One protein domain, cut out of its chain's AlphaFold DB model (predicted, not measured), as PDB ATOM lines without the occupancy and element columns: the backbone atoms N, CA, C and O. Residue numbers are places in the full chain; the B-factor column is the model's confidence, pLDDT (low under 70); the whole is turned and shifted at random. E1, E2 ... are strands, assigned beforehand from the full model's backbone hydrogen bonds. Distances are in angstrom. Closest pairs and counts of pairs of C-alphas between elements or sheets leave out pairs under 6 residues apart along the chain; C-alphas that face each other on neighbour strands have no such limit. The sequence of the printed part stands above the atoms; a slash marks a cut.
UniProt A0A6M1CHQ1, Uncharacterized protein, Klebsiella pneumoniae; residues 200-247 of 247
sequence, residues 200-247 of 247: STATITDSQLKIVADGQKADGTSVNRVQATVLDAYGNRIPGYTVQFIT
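This is residues 200 to 247 of the 247 residues of an uncharacterized protein of Klebsiella pneumoniae (UniProt A0A6M1CHQ1). This is a rod with little regular structure: one long, narrow hairpin of two antiparallel strands, E1 then E2, its middle, with the loop tip, residues 217 to 222, sticking out at one end. At the other end, residues 229 to 247 run on from E2 and fold back. The 48 printed residues have no named helix; the class is all strand, with under half of the residues in named elements. The whole is loose, with a radius of gyration of the C-alphas of 13.3 A and spans of 41 by 18 by 18 A.

E1, residues 209 to 213, and E2, residues 225 to 228, form a hairpin, antiparallel at 158 degrees. C-alphas 211 and 226 face each other at 4.5 A. N 210 and O 227 are within hydrogen-bond range at 2.8 A.

E1 spans 12.2 A from C-alpha 209 at (122.776, 186.834, 146.978). E2 spans 10.1 A, ending with C-alpha 228 at (126.145, 189.470, 145.120).

The C-alphas farthest apart, Asp 219 and Tyr 234, are 41.8 A apart. The printed part has no cut. The link from E1 to E2, 11 residues, is long. Only residue 247 has pLDDT under 70.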
ATOM      1  N   SER A 200     127.846 205.072 150.519       96.19
ATOM      2  CA  SER A 200     127.849 205.140 151.988       96.19
ATOM      3  C   SER A 200     126.704 204.350 152.623       96.19
ATOM      4  O   SER A 200     126.799 203.948 153.780       96.19
ATOM      5  N   THR A 201     125.649 204.078 151.851       96.81
ATOM      6  CA  THR A 201     124.480 203.297 152.279       96.81
ATOM      7  C   THR A 201     124.412 201.934 151.591       96.81
ATOM      8  O   THR A 201     123.357 201.302 151.543       96.81
ATOM      9  N   ALA A 202     125.542 201.475 151.050       96.69
ATOM     10  CA  ALA A 202     125.655 200.196 150.373       96.69
ATOM     11  C   ALA A 202     125.284 199.031 151.301       96.69
ATOM     12  O   ALA A 202     125.820 198.896 152.402       96.69
ATOM     13  N   THR A 203     124.399 198.157 150.832       95.19
ATOM     14  CA  THR A 203     123.963 196.963 151.557       95.19
ATOM     15  C   THR A 203     123.942 195.737 150.649       95.19
ATOM     16  O   THR A 203     123.781 195.833 149.428       95.19
ATOM     17  N   ILE A 204     124.127 194.572 151.277       94.19
ATOM     18  CA  ILE A 204     123.880 193.252 150.698       94.19
ATOM     19  C   ILE A 204     122.933 192.523 151.656       94.19
ATOM     20  O   ILE A 204     123.206 192.426 152.849       94.19
ATOM     21  N   THR A 205     121.825 192.023 151.131       91.31
ATOM     22  CA  THR A 205     120.809 191.227 151.829       91.31
ATOM     23  C   THR A 205     120.722 189.844 151.194       91.31
ATOM     24  O   THR A 205     121.155 189.653 150.057       91.31
ATOM     25  N   ASP A 206     120.100 188.886 151.879       89.88
ATOM     26  CA  ASP A 206     119.978 187.509 151.379       89.88
ATOM     27  C   ASP A 206     119.317 187.441 149.995       89.88
ATOM     28  O   ASP A 206     119.764 186.706 149.120       89.88
ATOM     29  N   SER A 207     118.310 188.285 149.746       91.06
ATOM     30  CA  SER A 207     117.635 188.388 148.440       91.06
ATOM     31  C   SER A 207     118.535 188.871 147.292       91.06
ATOM     32  O   SER A 207     118.210 188.683 146.120       91.06
ATOM     33  N   GLN A 208     119.663 189.500 147.619       93.44
ATOM     34  CA  GLN A 208     120.645 190.017 146.669       93.44
ATOM     35  C   GLN A 208     121.820 189.055 146.455       93.44
ATOM     36  O   GLN A 208     122.688 189.333 145.617       93.44
ATOM     37  N   LEU A 209     121.847 187.934 147.181       93.25
ATOM     38  CA  LEU A 209     122.776 186.834 146.978       93.25
ATOM     39  C   LEU A 209     122.131 185.770 146.093       93.25
ATOM     40  O   LEU A 209     121.007 185.328 146.307       93.25
ATOM     41  N   LYS A 210     122.871 185.331 145.079       94.00
ATOM     42  CA  LYS A 210     122.439 184.284 144.160       94.00
ATOM     43  C   LYS A 210     123.529 183.238 144.026       94.00
ATOM     44  O   LYS A 210     124.636 183.551 143.589       94.00
ATOM     45  N   ILE A 211     123.198 181.988 144.330       93.88
ATOM     46  CA  ILE A 211     124.056 180.860 143.979       93.88
ATOM     47  C   ILE A 211     123.997 180.686 142.459       93.88
ATOM     48  O   ILE A 211     122.931 180.513 141.869       93.88
ATOM     49  N   VAL A 212     125.152 180.811 141.813       95.75
ATOM     50  CA  VAL A 212     125.314 180.693 140.359       95.75
ATOM     51  C   VAL A 212     125.754 179.282 139.980       95.75
ATOM     52  O   VAL A 212     125.334 178.776 138.943       95.75
ATOM     53  N   ALA A 213     126.592 178.656 140.803       94.69
ATOM     54  CA  ALA A 213     127.007 177.268 140.645       94.69
ATOM     55  C   ALA A 213     127.206 176.638 142.024       94.69
ATOM     56  O   ALA A 213     127.910 177.212 142.855       94.69
ATOM     57  N   ASP A 214     126.600 175.471 142.229       94.88
ATOM     58  CA  ASP A 214     126.696 174.687 143.460       94.88
ATOM     59  C   ASP A 214     127.036 173.226 143.154       94.88
ATOM     60  O   ASP A 214     126.967 172.795 141.995       94.88
ATOM     61  N   GLY A 215     127.414 172.470 144.184       94.19
ATOM     62  CA  GLY A 215     127.688 171.036 144.096       94.19
ATOM     63  C   GLY A 215     128.897 170.685 143.227       94.19
ATOM     64  O   GLY A 215     128.959 169.588 142.672       94.19
ATOM     65  N   GLN A 216     129.841 171.615 143.062       96.81
ATOM     66  CA  GLN A 216     131.064 171.350 142.314       96.81
ATOM     67  C   GLN A 216     131.942 170.304 143.019       96.81
ATOM     68  O   GLN A 216     131.884 170.129 144.237       96.81
ATOM     69  N   LYS A 217     132.758 169.579 142.242       95.00
ATOM     70  CA  LYS A 217     133.630 168.515 142.761       95.00
ATOM     71  C   LYS A 217     134.617 169.069 143.793       95.00
ATOM     72  O   LYS A 217     135.241 170.099 143.567       95.00
ATOM     73  N   ALA A 218     134.832 168.335 144.882       92.81
ATOM     74  CA  ALA A 218     135.855 168.647 145.882       92.81
ATOM     75  C   ALA A 218     137.264 168.227 145.404       92.81
ATOM     76  O   ALA A 218     137.929 167.417 146.041       92.81
ATOM     77  N   ASP A 219     137.695 168.732 144.245       95.75
ATOM     78  CA  ASP A 219     138.966 168.376 143.587       95.75
ATOM     79  C   ASP A 219     140.046 169.474 143.688       95.75
ATOM     80  O   ASP A 219     141.110 169.361 143.084       95.75
ATOM     81  N   GLY A 220     139.776 170.547 144.440       93.88
ATOM     82  CA  GLY A 220     140.680 171.692 144.601       93.88
ATOM     83  C   GLY A 220     140.748 172.638 143.394       93.88
ATOM     84  O   GLY A 220     141.464 173.634 143.458       93.88
ATOM     85  N   THR A 221     140.010 172.363 142.314       94.69
ATOM     86  CA  THR A 221     140.009 173.162 141.072       94.69
ATOM     87  C   THR A 221     138.615 173.617 140.642       94.69
ATOM     88  O   THR A 221     138.459 174.707 140.094       94.69
ATOM     89  N   SER A 222     137.591 172.811 140.909       95.56
ATOM     90  CA  SER A 222     136.199 173.135 140.635       95.56
ATOM     91  C   SER A 222     135.672 174.101 141.703       95.56
ATOM     92  O   SER A 222     135.868 173.888 142.899       95.56
ATOM     93  N   VAL A 223     134.998 175.177 141.281       93.75
ATOM     94  CA  VAL A 223     134.586 176.278 142.172       93.75
ATOM     95  C   VAL A 223     133.074 176.468 142.197       93.75
ATOM     96  O   VAL A 223     132.447 176.712 141.163       93.75
ATOM     97  N   ASN A 224     132.481 176.434 143.391       92.88
ATOM     98  CA  ASN A 224     131.142 176.989 143.591       92.88
ATOM     99  C   ASN A 224     131.189 178.506 143.353       92.88
ATOM    100  O   ASN A 224     132.198 179.164 143.613       92.88
ATOM    101  N   ARG A 225     130.101 179.079 142.834       93.00
ATOM    102  CA  ARG A 225     130.031 180.504 142.484       93.00
ATOM    103  C   ARG A 225     128.805 181.140 143.104       93.00
ATOM    104  O   ARG A 225     127.692 180.662 142.902       93.00
ATOM    105  N   VAL A 226     129.010 182.273 143.763       91.88
ATOM    106  CA  VAL A 226     127.953 183.149 144.275       91.88
ATOM    107  C   VAL A 226     128.081 184.512 143.604       91.88
ATOM    108  O   VAL A 226     129.182 184.995 143.345       91.88
ATOM    109  N   GLN A 227     126.945 185.122 143.297       92.25
ATOM    110  CA  GLN A 227     126.837 186.491 142.820       92.25
ATOM    111  C   GLN A 227     126.149 187.332 143.895       92.25
ATOM    112  O   GLN A 227     125.073 186.965 144.358       92.25
ATOM    113  N   ALA A 228     126.750 188.466 144.252       92.94
ATOM    114  CA  ALA A 228     126.145 189.470 145.120       92.94
ATOM    115  C   ALA A 228     125.773 190.714 144.304       92.94
ATOM    116  O   ALA A 228     126.535 191.140 143.433       92.94
ATOM    117  N   THR A 229     124.610 191.301 144.582       95.25
ATOM    118  CA  THR A 229     124.207 192.608 144.043       95.25
ATOM    119  C   THR A 229     124.241 193.643 145.159       95.25
ATOM    120  O   THR A 229     123.445 193.566 146.085       95.25
ATOM    121  N   VAL A 230     125.134 194.627 145.058       97.00
ATOM    122  CA  VAL A 230     125.210 195.729 146.028       97.00
ATOM    123  C   VAL A 230     124.236 196.828 145.619       97.00
ATOM    124  O   VAL A 230     124.326 197.328 144.490       97.00
ATOM    125  N   LEU A 231     123.328 197.196 146.525       97.38
ATOM    126  CA  LEU A 231     122.406 198.320 146.351       97.38
ATOM    127  C   LEU A 231     122.639 199.394 147.419       97.38
ATOM    128  O   LEU A 231     123.041 199.069 148.534       97.38
ATOM    129  N   ASP A 232     122.356 200.652 147.094       97.62
ATOM    130  CA  ASP A 232     122.236 201.728 148.086       97.62
ATOM    131  C   ASP A 232     120.845 201.748 148.756       97.62
ATOM    132  O   ASP A 232     119.961 200.955 148.412       97.62
ATOM    133  N   ALA A 233     120.627 202.665 149.707       97.12
ATOM    134  CA  ALA A 233     119.354 202.793 150.430       97.12
ATOM    135  C   ALA A 233     118.137 203.116 149.536       97.12
ATOM    136  O   ALA A 233     117.001 202.879 149.947       97.12
ATOM    137  N   TYR A 234     118.354 203.635 148.323       96.81
ATOM    138  CA  TYR A 234     117.302 203.922 147.343       96.81
ATOM    139  C   TYR A 234     117.157 202.813 146.291       96.81
ATOM    140  O   TYR A 234     116.359 202.936 145.360       96.81
ATOM    141  N   GLY A 235     117.883 201.701 146.447       96.50
ATOM    142  CA  GLY A 235     117.827 200.553 145.548       96.50
ATOM    143  C   GLY A 235     118.662 200.716 144.278       96.50
ATOM    144  O   GLY A 235     118.524 199.910 143.352       96.50
ATOM    145  N   ASN A 236     119.539 201.721 144.202       97.81
ATOM    146  CA  ASN A 236     120.432 201.878 143.063       97.81
ATOM    147  C   ASN A 236     121.575 200.867 143.144       97.81
ATOM    148  O   ASN A 236     122.205 200.703 144.186       97.81
ATOM    149  N   ARG A 237     121.894 200.218 142.021       97.31
ATOM    150  CA  ARG A 237     123.063 199.332 141.929       97.31
ATOM    151  C   ARG A 237     124.349 200.138 142.034       97.31
ATOM    152  O   ARG A 237     124.450 201.192 141.412       97.31
ATOM    153  N   ILE A 238     125.343 199.591 142.733       97.25
ATOM    154  CA  ILE A 238     126.650 200.232 142.929       97.25
ATOM    155  C   ILE A 238     127.746 199.450 142.181       97.25
ATOM    156  O   ILE A 238     128.246 198.444 142.692       97.25
ATOM    157  N   PRO A 239     128.127 199.855 140.953       93.31
ATOM    158  CA  PRO A 239     129.189 199.189 140.205       93.31
ATOM    159  C   PRO A 239     130.555 199.354 140.877       93.31
ATOM    160  O   PRO A 239     130.868 200.418 141.405       93.31
ATOM    161  N   GLY A 240     131.387 198.312 140.813       89.75
ATOM    162  CA  GLY A 240     132.767 198.360 141.310       89.75
ATOM    163  C   GLY A 240     132.904 198.409 142.834       89.75
ATOM    164  O   GLY A 240     134.003 198.641 143.327       89.75
ATOM    165  N   TYR A 241     131.818 198.193 143.583       93.06
ATOM    166  CA  TYR A 241     131.874 198.150 145.038       93.06
ATOM    167  C   TYR A 241     132.636 196.907 145.518       93.06
ATOM    168  O   TYR A 241     132.335 195.786 145.100       93.06
ATOM    169  N   THR A 242     133.623 197.097 146.396       90.81
ATOM    170  CA  THR A 242     134.417 195.997 146.956       90.81
ATOM    171  C   THR A 242     133.575 195.194 147.940       90.81
ATOM    172  O   THR A 242     133.093 195.731 148.933       90.81
ATOM    173  N   VAL A 243     133.441 193.893 147.689       90.25
ATOM    174  CA  VAL A 243     132.754 192.945 148.574       90.25
ATOM    175  C   VAL A 243     133.775 191.961 149.129       90.25
ATOM    176  O   VAL A 243     134.591 191.426 148.378       90.25
ATOM    177  N   GLN A 244     133.727 191.714 150.437       88.25
ATOM    178  CA  GLN A 244     134.516 190.675 151.094       88.25
ATOM    179  C   GLN A 244     133.593 189.529 151.501       88.25
ATOM    180  O   GLN A 244     132.589 189.747 152.176       88.25
ATOM    181  N   PHE A 245     133.941 188.313 151.087       82.06
ATOM    182  CA  PHE A 245     133.277 187.099 151.548       82.06
ATOM    183  C   PHE A 245     134.038 186.575 152.760       82.06
ATOM    184  O   PHE A 245     135.245 186.348 152.678       82.06
ATOM    185  N   ILE A 246     133.335 186.411 153.875       82.12
ATOM    186  CA  ILE A 246     133.866 185.785 155.086       82.12
ATOM    187  C   ILE A 246     133.350 184.347 155.172       82.12
ATOM    188  O   ILE A 246     132.249 184.054 154.703       82.12
ATOM    189  N   THR A 247     134.180 183.466 155.720       65.69
ATOM    190  CA  THR A 247     133.912 182.033 155.916       65.69
ATOM    191  C   THR A 247     133.590 181.733 157.364       65.69
ATOM    192  O   THR A 247     134.285 182.331 158.218       65.69
TER     193      THR A 247